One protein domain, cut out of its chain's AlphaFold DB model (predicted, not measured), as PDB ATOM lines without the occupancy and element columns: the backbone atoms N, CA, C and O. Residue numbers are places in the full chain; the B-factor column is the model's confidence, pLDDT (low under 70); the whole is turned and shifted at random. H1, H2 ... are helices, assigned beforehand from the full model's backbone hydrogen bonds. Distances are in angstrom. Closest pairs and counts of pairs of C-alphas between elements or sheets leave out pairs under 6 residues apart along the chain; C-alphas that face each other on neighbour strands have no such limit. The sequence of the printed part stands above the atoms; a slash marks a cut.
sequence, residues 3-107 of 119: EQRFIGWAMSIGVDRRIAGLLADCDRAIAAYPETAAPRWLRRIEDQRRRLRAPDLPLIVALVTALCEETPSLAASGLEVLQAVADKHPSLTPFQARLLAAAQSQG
ATOM      1  N   GLU A   3      87.880   4.324  90.777       91.31
ATOM      2  CA  GLU A   3      88.694   3.128  90.570       91.31
ATOM      3  C   GLU A   3      88.210   1.970  91.447       91.31
ATOM      4  O   GLU A   3      88.042   0.857  90.967       91.31
ATOM      5  N   GLN A   4      87.894   2.234  92.718       92.00
ATOM      6  CA  GLN A   4      87.379   1.204  93.629       92.00
ATOM      7  C   GLN A   4      85.987   0.707  93.229       92.00
ATOM      8  O   GLN A   4      85.695  -0.479  93.366       92.00
ATOM      9  N   ARG A   5      85.128   1.592  92.704       91.94
ATOM     10  CA  ARG A   5      83.826   1.188  92.150       91.94
ATOM     11  C   ARG A   5      84.008   0.320  90.909       91.94
ATOM     12  O   ARG A   5      83.340  -0.701  90.789       91.94
ATOM     13  N   PHE A   6      84.941   0.696  90.037       93.00
ATOM     14  CA  PHE A   6      85.298  -0.091  88.864       93.00
ATOM     15  C   PHE A   6      85.839  -1.467  89.235       93.00
ATOM     16  O   PHE A   6      85.353  -2.457  88.709       93.00
ATOM     17  N   ILE A   7      86.781  -1.548  90.177       93.44
ATOM     18  CA  ILE A   7      87.329  -2.823  90.650       93.44
ATOM     19  C   ILE A   7      86.218  -3.683  91.264       93.44
ATOM     20  O   ILE A   7      86.116  -4.859  90.935       93.44
ATOM     21  N   GLY A   8      85.346  -3.107  92.097       93.25
ATOM     22  CA  GLY A   8      84.208  -3.831  92.670       93.25
ATOM     23  C   GLY A   8      83.278  -4.416  91.602       93.25
ATOM     24  O   GLY A   8      82.935  -5.596  91.660       93.25
ATOM     25  N   TRP A   9      82.925  -3.621  90.589       94.19
ATOM     26  CA  TRP A   9      82.130  -4.100  89.458       94.19
ATOM     27  C   TRP A   9      82.881  -5.153  88.623       94.19
ATOM     28  O   TRP A   9      82.315  -6.201  88.319       94.19
ATOM     29  N   ALA A  10      84.165  -4.943  88.329       93.88
ATOM     30  CA  ALA A  10      85.011  -5.890  87.603       93.88
ATOM     31  C   ALA A  10      85.034  -7.273  88.282       93.88
ATOM     32  O   ALA A  10      84.895  -8.303  87.621       93.88
ATOM     33  N   MET A  11      85.137  -7.309  89.612       94.38
ATOM     34  CA  MET A  11      85.049  -8.564  90.365       94.38
ATOM     35  C   MET A  11      83.649  -9.187  90.278       94.38
ATOM     36  O   MET A  11      83.535 -10.396  90.114       94.38
ATOM     37  N   SER A  12      82.579  -8.383  90.306       94.06
ATOM     38  CA  SER A  12      81.201  -8.893  90.187       94.06
ATOM     39  C   SER A  12      80.903  -9.582  88.849       94.06
ATOM     40  O   SER A  12      80.089 -10.502  88.811       94.06
ATOM     41  N   ILE A  13      81.593  -9.191  87.771       92.38
ATOM     42  CA  ILE A  13      81.448  -9.806  86.442       92.38
ATOM     43  C   ILE A  13      82.431 -10.964  86.188       92.38
ATOM     44  O   ILE A  13      82.435 -11.530  85.098       92.38
ATOM     45  N   GLY A  14      83.248 -11.341  87.180       94.06
ATOM     46  CA  GLY A  14      84.085 -12.547  87.128       94.06
ATOM     47  C   GLY A  14      85.556 -12.340  86.752       94.06
ATOM     48  O   GLY A  14      86.221 -13.298  86.344       94.06
ATOM     49  N   VAL A  15      86.100 -11.121  86.878       94.88
ATOM     50  CA  VAL A  15      87.539 -10.877  86.643       94.88
ATOM     51  C   VAL A  15      88.425 -11.689  87.593       94.88
ATOM     52  O   VAL A  15      89.480 -12.164  87.178       94.88
ATOM     53  N   ASP A  16      87.991 -11.925  88.828       95.88
ATOM     54  CA  ASP A  16      88.665 -12.787  89.805       95.88
ATOM     55  C   ASP A  16      88.881 -14.213  89.267       95.88
ATOM     56  O   ASP A  16      89.999 -14.734  89.288       95.88
ATOM     57  N   ARG A  17      87.831 -14.818  88.696       95.44
ATOM     58  CA  ARG A  17      87.892 -16.156  88.094       95.44
ATOM     59  C   ARG A  17      88.793 -16.166  86.871       95.44
ATOM     60  O   ARG A  17      89.564 -17.108  86.685       95.44
ATOM     61  N   ARG A  18      88.739 -15.110  86.052       96.19
ATOM     62  CA  ARG A  18      89.615 -14.972  84.882       96.19
ATOM     63  C   ARG A  18      91.084 -14.884  85.293       96.19
ATOM     64  O   ARG A  18      91.912 -15.573  84.697       96.19
ATOM     65  N   ILE A  19      91.402 -14.103  86.328       96.69
ATOM     66  CA  ILE A  19      92.753 -14.004  86.900       96.69
ATOM     67  C   ILE A  19      93.209 -15.362  87.438       96.69
ATOM     68  O   ILE A  19      94.318 -15.790  87.124       96.69
ATOM     69  N   ALA A  20      92.363 -16.062  88.198       96.94
ATOM     70  CA  ALA A  20      92.690 -17.378  88.743       96.94
ATOM     71  C   ALA A  20      93.000 -18.403  87.636       96.94
ATOM     72  O   ALA A  20      93.984 -19.137  87.734       96.94
ATOM     73  N   GLY A  21      92.212 -18.410  86.555       97.31
ATOM     74  CA  GLY A  21      92.464 -19.252  85.384       97.31
ATOM     75  C   GLY A  21      93.810 -18.947  84.721       97.31
ATOM     76  O   GLY A  21      94.610 -19.855  84.512       97.31
ATOM     77  N   LEU A  22      94.101 -17.664  84.484       96.81
ATOM     78  CA  LEU A  22      95.372 -17.236  83.891       96.81
ATOM     79  C   LEU A  22      96.579 -17.542  84.789       96.81
ATOM     80  O   LEU A  22      97.645 -17.888  84.286       96.81
ATOM     81  N   LEU A  23      96.432 -17.444  86.114       97.75
ATOM     82  CA  LEU A  23      97.479 -17.846  87.058       97.75
ATOM     83  C   LEU A  23      97.769 -19.344  86.958       97.75
ATOM     84  O   LEU A  23      98.936 -19.724  86.882       97.75
ATOM     85  N   ALA A  24      96.728 -20.176  86.895       97.75
ATOM     86  CA  ALA A  24      96.884 -21.615  86.715       97.75
ATOM     87  C   ALA A  24      97.538 -21.958  85.364       97.75
ATOM     88  O   ALA A  24      98.365 -22.867  85.299       97.75
ATOM     89  N   ASP A  25      97.213 -21.220  84.298       97.00
ATOM     90  CA  ASP A  25      97.877 -21.352  82.997       97.00
ATOM     91  C   ASP A  25      99.368 -21.007  83.080       97.00
ATOM     92  O   ASP A  25     100.203 -21.764  82.585       97.00
ATOM     93  N   CYS A  26      99.723 -19.903  83.746       96.94
ATOM     94  CA  CYS A  26     101.122 -19.537  83.962       96.94
ATOM     95  C   CYS A  26     101.868 -20.596  84.785       96.94
ATOM     96  O   CYS A  26     102.983 -20.963  84.425       96.94
ATOM     97  N   ASP A  27     101.261 -21.102  85.862       96.94
ATOM     98  CA  ASP A  27     101.864 -22.136  86.709       96.94
ATOM     99  C   ASP A  27     102.117 -23.428  85.917       96.94
ATOM    100  O   ASP A  27     103.213 -23.987  85.989       96.94
ATOM    101  N   ARG A  28     101.154 -23.862  85.091       96.88
ATOM    102  CA  ARG A  28     101.333 -25.009  84.185       96.88
ATOM    103  C   ARG A  28     102.440 -24.771  83.161       96.88
ATOM    104  O   ARG A  28     103.252 -25.662  82.934       96.88
ATOM    105  N   ALA A  29     102.482 -23.587  82.555       95.62
ATOM    106  CA  ALA A  29     103.474 -23.255  81.537       95.62
ATOM    107  C   ALA A  29     104.902 -23.199  82.103       95.62
ATOM    108  O   ALA A  29     105.837 -23.623  81.430       95.62
ATOM    109  N   ILE A  30     105.069 -22.718  83.340       94.62
ATOM    110  CA  ILE A  30     106.357 -22.736  84.049       94.62
ATOM    111  C   ILE A  30     106.759 -24.176  84.389       94.62
ATOM    112  O   ILE A  30     107.899 -24.558  84.153       94.62
ATOM    113  N   ALA A  31     105.833 -24.988  84.909       94.56
ATOM    114  CA  ALA A  31     106.120 -26.375  85.283       94.56
ATOM    115  C   ALA A  31     106.495 -27.259  84.079       94.56
ATOM    116  O   ALA A  31     107.322 -28.155  84.208       94.56
ATOM    117  N   ALA A  32     105.902 -27.001  82.912       95.00
ATOM    118  CA  ALA A  32     106.185 -27.713  81.667       95.00
ATOM    119  C   ALA A  32     107.323 -27.081  80.841       95.00
ATOM    120  O   ALA A  32     107.514 -27.451  79.680       95.00
ATOM    121  N   TYR A  33     108.044 -26.095  81.389       92.69
ATOM    122  CA  TYR A  33     109.025 -25.328  80.629       92.69
ATOM    123  C   TYR A  33     110.240 -26.194  80.234       92.69
ATOM    124  O   TYR A  33     110.912 -26.726  81.119       92.69
ATOM    125  N   PRO A  34     110.571 -26.333  78.934       91.75
ATOM    126  CA  PRO A  34     111.700 -27.157  78.508       91.75
ATOM    127  C   PRO A  34     113.042 -26.528  78.891       91.75
ATOM    128  O   PRO A  34     113.270 -25.348  78.620       91.75
ATOM    129  N   GLU A  35     113.981 -27.326  79.403       86.44
ATOM    130  CA  GLU A  35     115.343 -26.864  79.738       86.44
ATOM    131  C   GLU A  35     116.089 -26.268  78.530       86.44
ATOM    132  O   GLU A  35     116.929 -25.383  78.675       86.44
ATOM    133  N   THR A  36     115.751 -26.719  77.321       88.62
ATOM    134  CA  THR A  36     116.352 -26.267  76.059       88.62
ATOM    135  C   THR A  36     115.700 -25.004  75.482       88.62
ATOM    136  O   THR A  36     116.195 -24.452  74.497       88.62
ATOM    137  N   ALA A  37     114.591 -24.526  76.057       89.00
ATOM    138  CA  ALA A  37     113.859 -23.371  75.546       89.00
ATOM    139  C   ALA A  37     114.490 -22.033  75.973       89.00
ATOM    140  O   ALA A  37     115.029 -21.874  77.068       89.00
ATOM    141  N   ALA A  38     114.370 -21.014  75.113       90.94
ATOM    142  CA  ALA A  38     115.032 -19.723  75.302       90.94
ATOM    143  C   ALA A  38     114.567 -18.980  76.581       90.94
ATOM    144  O   ALA A  38     113.412 -18.548  76.616       90.94
ATOM    145  N   PRO A  39     115.456 -18.689  77.559       91.75
ATOM    146  CA  PRO A  39     115.102 -18.159  78.891       91.75
ATOM    147  C   PRO A  39     114.226 -16.897  78.912       91.75
ATOM    148  O   PRO A  39     113.509 -16.634  79.876       91.75
ATOM    149  N   ARG A  40     114.245 -16.110  77.827       94.00
ATOM    150  CA  ARG A  40     113.371 -14.940  77.645       94.00
ATOM    151  C   ARG A  40     111.879 -15.277  77.758       94.00
ATOM    152  O   ARG A  40     111.105 -14.437  78.205       94.00
ATOM    153  N   TRP A  41     111.476 -16.476  77.337       91.00
ATOM    154  CA  TRP A  41     110.081 -16.910  77.384       91.00
ATOM    155  C   TRP A  41     109.651 -17.245  78.805       91.00
ATOM    156  O   TRP A  41     108.594 -16.780  79.224       91.00
ATOM    157  N   LEU A  42     110.493 -17.954  79.563       93.69
ATOM    158  CA  LEU A  42     110.242 -18.221  80.978       93.69
ATOM    159  C   LEU A  42     110.071 -16.916  81.759       93.69
ATOM    160  O   LEU A  42     109.039 -16.711  82.395       93.69
ATOM    161  N   ARG A  43     111.013 -15.979  81.595       95.19
ATOM    162  CA  ARG A  43     110.954 -14.664  82.248       95.19
ATOM    163  C   ARG A  43     109.664 -13.908  81.925       95.19
ATOM    164  O   ARG A  43     109.069 -13.293  82.804       95.19
ATOM    165  N   ARG A  44     109.196 -13.976  80.675       94.75
ATOM    166  CA  ARG A  44     107.928 -13.356  80.267       94.75
ATOM    167  C   ARG A  44     106.730 -13.966  81.003       94.75
ATOM    168  O   ARG A  44     105.851 -13.222  81.432       94.75
ATOM    169  N   ILE A  45     106.686 -15.292  81.144       94.88
ATOM    170  CA  ILE A  45     105.597 -15.989  81.846       94.88
ATOM    171  C   ILE A  45     105.641 -15.665  83.347       94.88
ATOM    172  O   ILE A  45     104.604 -15.396  83.950       94.88
ATOM    173  N   GLU A  46     106.831 -15.605  83.946       95.94
ATOM    174  CA  GLU A  46     107.019 -15.203  85.344       95.94
ATOM    175  C   GLU A  46     106.588 -13.753  85.600       95.94
ATOM    176  O   GLU A  46     105.882 -13.476  86.573       95.94
ATOM    177  N   ASP A  47     106.950 -12.829  84.707       95.62
ATOM    178  CA  ASP A  47     106.535 -11.428  84.784       95.62
ATOM    179  C   ASP A  47     105.007 -11.297  84.678       95.62
ATOM    180  O   ASP A  47     104.392 -10.537  85.435       95.62
ATOM    181  N   GLN A  48     104.374 -12.068  83.788       94.81
ATOM    182  CA  GLN A  48     102.918 -12.122  83.658       94.81
ATOM    183  C   GLN A  48     102.258 -12.679  84.925       94.81
ATOM    184  O   GLN A  48     101.330 -12.062  85.451       94.81
ATOM    185  N   ARG A  49     102.773 -13.787  85.471       96.88
ATOM    186  CA  ARG A  49     102.310 -14.372  86.737       96.88
ATOM    187  C   ARG A  49     102.406 -13.369  87.887       96.88
ATOM    188  O   ARG A  49     101.469 -13.242  88.672       96.88
ATOM    189  N   ARG A  50     103.514 -12.626  87.980       96.31
ATOM    190  CA  ARG A  50     103.704 -11.584  89.001       96.31
ATOM    191  C   ARG A  50     102.653 -10.483  88.875       96.31
ATOM    192  O   ARG A  50     102.062 -10.110  89.884       96.31
ATOM    193  N   ARG A  51     102.392  -9.992  87.658       95.31
ATOM    194  CA  ARG A  51     101.359  -8.970  87.418       95.31
ATOM    195  C   ARG A  51      99.955  -9.479  87.739       95.31
ATOM    196  O   ARG A  51      99.172  -8.733  88.301       95.31
ATOM    197  N   LEU A  52      99.645 -10.742  87.458       95.88
ATOM    198  CA  LEU A  52      98.342 -11.331  87.794       95.88
ATOM    199  C   LEU A  52      98.114 -11.479  89.307       95.88
ATOM    200  O   LEU A  52      96.976 -11.404  89.755       95.88
ATOM    201  N   ARG A  53      99.175 -11.662  90.107       95.38
ATOM    202  CA  ARG A  53      99.075 -11.715  91.579       95.38
ATOM    203  C   ARG A  53      98.799 -10.357  92.223       95.38
ATOM    204  O   ARG A  53      98.217 -10.308  93.299       95.38
ATOM    205  N   ALA A  54      99.241  -9.282  91.582       93.38
ATOM    206  CA  ALA A  54      99.037  -7.910  92.027       93.38
ATOM    207  C   ALA A  54      98.597  -7.062  90.823       93.38
ATOM    208  O   ALA A  54      99.408  -6.310  90.273       93.38
ATOM    209  N   PRO A  55      97.347  -7.245  90.356       92.19
ATOM    210  CA  PRO A  55      96.889  -6.653  89.111       92.19
ATOM    211  C   PRO A  55      96.805  -5.132  89.223       92.19
ATOM    212  O   PRO A  55      96.210  -4.585  90.153       92.19
ATOM    213  N   ASP A  56      97.397  -4.454  88.244       92.25
ATOM    214  CA  ASP A  56      97.266  -3.013  88.068       92.25
ATOM    215  C   ASP A  56      95.931  -2.667  87.380       92.25
ATOM    216  O   ASP A  56      95.289  -3.510  86.747       92.25
ATOM    217  N   LEU A  57      95.491  -1.412  87.514       90.88
ATOM    218  CA  LEU A  57      94.238  -0.949  86.911       90.88
ATOM    219  C   LEU A  57      94.179  -1.209  85.388       90.88
ATOM    220  O   LEU A  57      93.152  -1.716  84.935       90.88
ATOM    221  N   PRO A  58      95.241  -0.958  84.594       91.44
ATOM    222  CA  PRO A  58      95.242  -1.295  83.169       91.44
ATOM    223  C   PRO A  58      95.008  -2.782  82.879       91.44
ATOM    224  O   PRO A  58      94.269  -3.108  81.951       91.44
ATOM    225  N   LEU A  59      95.603  -3.691  83.657       92.69
ATOM    226  CA  LEU A  59      95.384  -5.129  83.502       92.69
ATOM    227  C   LEU A  59      93.935  -5.505  83.821       92.69
ATOM    228  O   LEU A  59      93.330  -6.253  83.060       92.69
ATOM    229  N   ILE A  60      93.362  -4.963  84.900       94.50
ATOM    230  CA  ILE A  60      91.954  -5.203  85.250       94.50
ATOM    231  C   ILE A  60      91.042  -4.722  84.116       94.50
ATOM    232  O   ILE A  60      90.163  -5.463  83.688       94.50
ATOM    233  N   VAL A  61      91.284  -3.524  83.580       93.19
ATOM    234  CA  VAL A  61      90.516  -2.971  82.453       93.19
ATOM    235  C   VAL A  61      90.628  -3.853  81.213       93.19
ATOM    236  O   VAL A  61      89.613  -4.161  80.598       93.19
ATOM    237  N   ALA A  62      91.829  -4.326  80.878       92.12
ATOM    238  CA  ALA A  62      92.018  -5.225  79.745       92.12
ATOM    239  C   ALA A  62      91.242  -6.544  79.905       92.12
ATOM    240  O   ALA A  62      90.642  -7.022  78.943       92.12
ATOM    241  N   LEU A  63      91.220  -7.116  81.116       94.50
ATOM    242  CA  LEU A  63      90.464  -8.335  81.411       94.50
ATOM    243  C   LEU A  63      88.951  -8.108  81.354       94.50
ATOM    244  O   LEU A  63      88.243  -8.935  80.789       94.50
ATOM    245  N   VAL A  64      88.467  -6.983  81.883       94.00
ATOM    246  CA  VAL A  64      87.066  -6.563  81.742       94.00
ATOM    247  C   VAL A  64      86.683  -6.470  80.270       94.00
ATOM    248  O   VAL A  64      85.681  -7.048  79.864       94.00
ATOM    249  N   THR A  65      87.473  -5.761  79.458       91.06
ATOM    250  CA  THR A  65      87.173  -5.591  78.033       91.06
ATOM    251  C   THR A  65      87.110  -6.937  77.323       91.06
ATOM    252  O   THR A  65      86.160  -7.167  76.586       91.06
ATOM    253  N   ALA A  66      88.051  -7.847  77.595       91.94
ATOM    254  CA  ALA A  66      88.021  -9.195  77.031       91.94
ATOM    255  C   ALA A  66      86.755  -9.971  77.440       91.94
ATOM    256  O   ALA A  66      86.091 -10.547  76.585       91.94
ATOM    257  N   LEU A  67      86.365  -9.933  78.720       92.19
ATOM    258  CA  LEU A  67      85.134 -10.582  79.194       92.19
ATOM    259  C   LEU A  67      83.875  -9.991  78.551       92.19
ATOM    260  O   LEU A  67      82.940 -10.721  78.243       92.19
ATOM    261  N   CYS A  68      83.839  -8.679  78.335       91.12
ATOM    262  CA  CYS A  68      82.722  -8.012  77.674       91.12
ATOM    263  C   CYS A  68      82.682  -8.271  76.162       91.12
ATOM    264  O   CYS A  68      81.600  -8.297  75.591       91.12
ATOM    265  N   GLU A  69      83.826  -8.481  75.511       89.50
ATOM    266  CA  GLU A  69      83.882  -8.923  74.112       89.50
ATOM    267  C   GLU A  69      83.405 -10.374  73.965       89.50
ATOM    268  O   GLU A  69      82.660 -10.683  73.038       89.50
ATOM    269  N   GLU A  70      83.781 -11.251  74.901       90.69
ATOM    270  CA  GLU A  70      83.316 -12.644  74.958       90.69
ATOM    271  C   GLU A  70      81.824 -12.734  75.335       90.69
ATOM    272  O   GLU A  70      81.088 -13.563  74.802       90.69
ATOM    273  N   THR A  71      81.364 -11.878  76.252       88.50
ATOM    274  CA  THR A  71      79.980 -11.824  76.743       88.50
ATOM    275  C   THR A  71      79.449 -10.383  76.705       88.50
ATOM    276  O   THR A  71      79.456  -9.679  77.725       88.50
ATOM    277  N   PRO A  72      78.923  -9.940  75.546       85.88
ATOM    278  CA  PRO A  72      78.427  -8.578  75.342       85.88
ATOM    279  C   PRO A  72      77.402  -8.067  76.367       85.88
ATOM    280  O   PRO A  72      77.317  -6.861  76.591       85.88
ATOM    281  N   SER A  73      76.658  -8.946  77.051       85.44
ATOM    282  CA  SER A  73      75.633  -8.552  78.042       85.44
ATOM    283  C   SER A  73      76.220  -7.943  79.300       85.44
ATOM    284  O   SER A  73      75.538  -7.206  80.009       85.44
ATOM    285  N   LEU A  74      77.494  -8.213  79.572       86.62
ATOM    286  CA  LEU A  74      78.203  -7.620  80.697       86.62
ATOM    287  C   LEU A  74      78.560  -6.152  80.421       86.62
ATOM    288  O   LEU A  74      78.597  -5.349  81.354       86.62
ATOM    289  N   ALA A  75      78.759  -5.786  79.147       84.00
ATOM    290  CA  ALA A  75      79.223  -4.462  78.732       84.00
ATOM    291  C   ALA A  75      78.251  -3.339  79.130       84.00
ATOM    292  O   ALA A  75      78.680  -2.295  79.619       84.00
ATOM    293  N   ALA A  76      76.940  -3.569  78.985       82.69
ATOM    294  CA  ALA A  76      75.917  -2.570  79.295       82.69
ATOM    295  C   ALA A  76      75.924  -2.148  80.778       82.69
ATOM    296  O   ALA A  76      75.711  -0.981  81.090       82.69
ATOM    297  N   SER A  77      76.227  -3.077  81.691       84.50
ATOM    298  CA  SER A  77      76.196  -2.828  83.142       84.50
ATOM    299  C   SER A  77      77.360  -1.979  83.673       84.50
ATOM    300  O   SER A  77      77.269  -1.440  84.773       84.50
ATOM    301  N   GLY A  78      78.458  -1.868  82.919       82.12
ATOM    302  CA  GLY A  78      79.695  -1.217  83.369       82.12
ATOM    303  C   GLY A  78      80.088   0.036  82.608       82.12
ATOM    304  O   GLY A  78      81.146   0.600  82.884       82.12
ATOM    305  N   LEU A  79      79.276   0.463  81.641       84.75
ATOM    306  CA  LEU A  79      79.656   1.494  80.680       84.75
ATOM    307  C   LEU A  79      79.893   2.854  81.350       84.75
ATOM    308  O   LEU A  79      80.927   3.478  81.120       84.75
ATOM    309  N   GLU A  80      79.001   3.254  82.258       86.75
ATOM    310  CA  GLU A  80      79.146   4.479  83.058       86.75
ATOM    311  C   GLU A  80      80.378   4.431  83.970       86.75
ATOM    312  O   GLU A  80      81.111   5.411  84.113       86.75
ATOM    313  N   VAL A  81      80.638   3.270  84.580       88.81
ATOM    314  CA  VAL A  81      81.758   3.098  85.510       88.81
ATOM    315  C   VAL A  81      83.089   3.149  84.761       88.81
ATOM    316  O   VAL A  81      84.028   3.796  85.226       88.81
ATOM    317  N   LEU A  82      83.172   2.516  83.587       85.50
ATOM    318  CA  LEU A  82      84.366   2.551  82.745       85.50
ATOM    319  C   LEU A  82      84.587   3.936  82.127       85.50
ATOM    320  O   LEU A  82      85.730   4.380  82.068       85.50
ATOM    321  N   GLN A  83      83.523   4.637  81.723       88.88
ATOM    322  CA  GLN A  83      83.615   6.023  81.260       88.88
ATOM    323  C   GLN A  83      84.220   6.921  82.342       88.88
ATOM    324  O   GLN A  83      85.214   7.594  82.094       88.88
ATOM    325  N   ALA A  84      83.714   6.839  83.572       90.12
ATOM    326  CA  ALA A  84      84.236   7.635  84.676       90.12
ATOM    327  C   ALA A  84      85.702   7.290  85.034       90.12
ATOM    328  O   ALA A  84      86.429   8.133  85.567       90.12
ATOM    329  N   VAL A  85      86.157   6.061  84.756       90.81
ATOM    330  CA  VAL A  85      87.577   5.682  84.856       90.81
ATOM    331  C   VAL A  85      88.393   6.269  83.699       90.81
ATOM    332  O   VAL A  85      89.463   6.816  83.953       90.81
ATOM    333  N   ALA A  86      87.907   6.193  82.460       90.31
ATOM    334  CA  ALA A  86      88.586   6.743  81.285       90.31
ATOM    335  C   ALA A  86      88.727   8.274  81.355       90.31
ATOM    336  O   ALA A  86      89.787   8.802  81.024       90.31
ATOM    337  N   ASP A  87      87.724   8.973  81.893       90.88
ATOM    338  CA  ASP A  87      87.766  10.425  82.113       90.88
ATOM    339  C   ASP A  87      88.903  10.832  83.066       90.88
ATOM    340  O   ASP A  87      89.509  11.894  82.916       90.88
ATOM    341  N   LYS A  88      89.228   9.979  84.048       91.31
ATOM    342  CA  LYS A  88      90.360  10.193  84.964       91.31
ATOM    343  C   LYS A  88      91.694   9.692  84.427       91.31
ATOM    344  O   LYS A  88      92.738  10.207  84.820       91.31
ATOM    345  N   HIS A  89      91.659   8.677  83.574       89.50
ATOM    346  CA  HIS A  89      92.829   7.987  83.043       89.50
ATOM    347  C   HIS A  89      92.718   7.924  81.514       89.50
ATOM    348  O   HIS A  89      92.323   6.888  80.976       89.50
ATOM    349  N   PRO A  90      93.098   8.995  80.789       88.81
ATOM    350  CA  PRO A  90      92.920   9.076  79.334       88.81
ATOM    351  C   PRO A  90      93.645   7.978  78.541       88.81
ATOM    352  O   PRO A  90      93.299   7.682  77.400       88.81
ATOM    353  N   SER A  91      94.648   7.329  79.139       88.75
ATOM    354  CA  SER A  91      95.305   6.151  78.560       88.75
ATOM    355  C   SER A  91      94.375   4.936  78.432       88.75
ATOM    356  O   SER A  91      94.703   3.994  77.712       88.75
ATOM    357  N   LEU A  92      93.219   4.946  79.103       88.62
ATOM    358  CA  LEU A  92      92.231   3.868  79.100       88.62
ATOM    359  C   LEU A  92      91.082   4.087  78.103       88.62
ATOM    360  O   LEU A  92      90.295   3.168  77.877       88.62
ATOM    361  N   THR A  93      91.009   5.246  77.441       89.25
ATOM    362  CA  THR A  93      89.991   5.564  76.423       89.25
ATOM    363  C   THR A  93      89.857   4.508  75.309       89.25
ATOM    364  O   THR A  93      88.727   4.196  74.927       89.25
ATOM    365  N   PRO A  94      90.936   3.865  74.808       88.69
ATOM    366  CA  PRO A  94      90.794   2.792  73.820       88.69
ATOM    367  C   PRO A  94      89.950   1.603  74.311       88.69
ATOM    368  O   PRO A  94      89.249   0.973  73.521       88.69
ATOM    369  N   PHE A  95      89.980   1.299  75.612       85.50
ATOM    370  CA  PHE A  95      89.188   0.213  76.199       85.50
ATOM    371  C   PHE A  95      87.710   0.584  76.320       85.50
ATOM    372  O   PHE A  95      86.845  -0.261  76.091       85.50
ATOM    373  N   GLN A  96      87.412   1.854  76.607       86.62
ATOM    374  CA  GLN A  96      86.046   2.380  76.597       86.62
ATOM    375  C   GLN A  96      85.406   2.239  75.210       86.62
ATOM    376  O   GLN A  96      84.281   1.754  75.098       86.62
ATOM    377  N   ALA A  97      86.134   2.604  74.149       87.31
ATOM    378  CA  ALA A  97      85.648   2.482  72.775       87.31
ATOM    379  C   ALA A  97      85.328   1.024  72.395       87.31
ATOM    380  O   ALA A  97      84.291   0.748  71.791       87.31
ATOM    381  N   ARG A  98      86.181   0.076  72.805       87.19
ATOM    382  CA  ARG A  98      85.948  -1.364  72.594       87.19
ATOM    383  C   ARG A  98      84.715  -1.867  73.341       87.19
ATOM    384  O   ARG A  98      83.914  -2.602  72.771       87.19
ATOM    385  N   LEU A  99      84.522  -1.434  74.585       83.50
ATOM    386  CA  LEU A  99      83.362  -1.828  75.385       83.50
ATOM    387  C   LEU A  99      82.046  -1.299  74.794       83.50
ATOM    388  O   LEU A  99      81.056  -2.025  74.744       83.50
ATOM    389  N   LEU A 100      82.049  -0.057  74.300       85.94
ATOM    390  CA  LEU A 100      80.928   0.533  73.563       85.94
ATOM    391  C   LEU A 100      80.559  -0.303  72.329       85.94
ATOM    392  O   LEU A 100      79.383  -0.594  72.121       85.94
ATOM    393  N   ALA A 101      81.553  -0.728  71.544       86.00
ATOM    394  CA  ALA A 101      81.335  -1.583  70.378       86.00
ATOM    395  C   ALA A 101      80.761  -2.962  70.762       86.00
ATOM    396  O   ALA A 101      79.835  -3.460  70.113       86.00
ATOM    397  N   ALA A 102      81.255  -3.558  71.852       83.75
ATOM    398  CA  ALA A 102      80.730  -4.817  72.375       83.75
ATOM    399  C   ALA A 102      79.263  -4.677  72.827       83.75
ATOM    400  O   ALA A 102      78.427  -5.492  72.445       83.75
ATOM    401  N   ALA A 103      78.914  -3.608  73.551       82.31
ATOM    402  CA  ALA A 103      77.540  -3.351  73.995       82.31
ATOM    403  C   ALA A 103      76.559  -3.167  72.821       82.31
ATOM    404  O   ALA A 103      75.446  -3.690  72.847       82.31
ATOM    405  N   GLN A 104      76.977  -2.469  71.759       81.25
ATOM    406  CA  GLN A 104      76.149  -2.233  70.568       81.25
ATOM    407  C   GLN A 104      75.883  -3.512  69.764       81.25
ATOM    408  O   GLN A 104      74.830  -3.641  69.138       81.25
ATOM    409  N   SER A 105      76.789  -4.492  69.834       73.75
ATOM    410  CA  SER A 105      76.633  -5.781  69.148       73.75
ATOM    411  C   SER A 105      75.449  -6.605  69.683       73.75
ATOM    412  O   SER A 105      74.953  -7.489  68.989       73.75
ATOM    413  N   GLN A 106      74.932  -6.288  70.877       62.47
ATOM    414  CA  GLN A 106      73.712  -6.902  71.418       62.47
ATOM    415  C   GLN A 106      72.423  -6.392  70.774       62.47
ATOM    416  O   GLN A 106      71.458  -7.144  70.659       62.47
ATOM    417  N   GLY A 107      72.407  -5.133  70.327       55.06
ATOM    418  CA  GLY A 107      71.227  -4.508  69.725       55.06
ATOM    419  C   GLY A 107      70.871  -5.050  68.338       55.06
ATOM    420  O   GLY A 107      69.783  -4.778  67.849       55.06
TER     421      GLY A 107
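AT A GLANCE: This is residues 3 to 107 of the 119 residues of an uncharacterized protein of Caulobacter radicis (UniProt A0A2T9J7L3). A helical hairpin, H2 and H3, makes a long arm on a bundle of H1, H4, H5 and H6, with the free residues 35 to 40 at its tip. The printed part has 105 residues with six named helices, H1 to H6 in chain order, and is all helix. It is only just loose, close to compact, radius of gyration of the C-alphas 15.7 A, spanning 49 by 27 by 21 A.

IN THESE COORDINATES: H2, residues 15 to 31, runs 24.2 A from C-alpha 15 at (87.539, -10.877, 86.643). H3 is residues 39 to 53, H4 57 to 70, H1 3 to 12, H5 72 to 88, with a kink of 61 degrees near residue 79, and H6 90 to 104, ending at (76.149, -2.233, 70.568).

HOW THE PARTS SIT: In the hairpin H2 and H3 the closest C-alphas, Leu 23 and Arg 49, are 6.0 A apart. H2 touches the hub H4 about perpendicular, at 80 degrees, with residues 15 to 18 alone; closest C-alphas Val 15 and Leu 63, 6.5 A. Every O i to N i+4 pair is within hydrogen-bond range in H1 to H4, 7 of 13 in H5, 9 of 11 in H6.

THE WHOLE: The farthest C-alphas, Thr 36 and Gly 107, are 50.5 A apart. The printed part has no cut and no long link; residues 106 to 107 have pLDDT under 70.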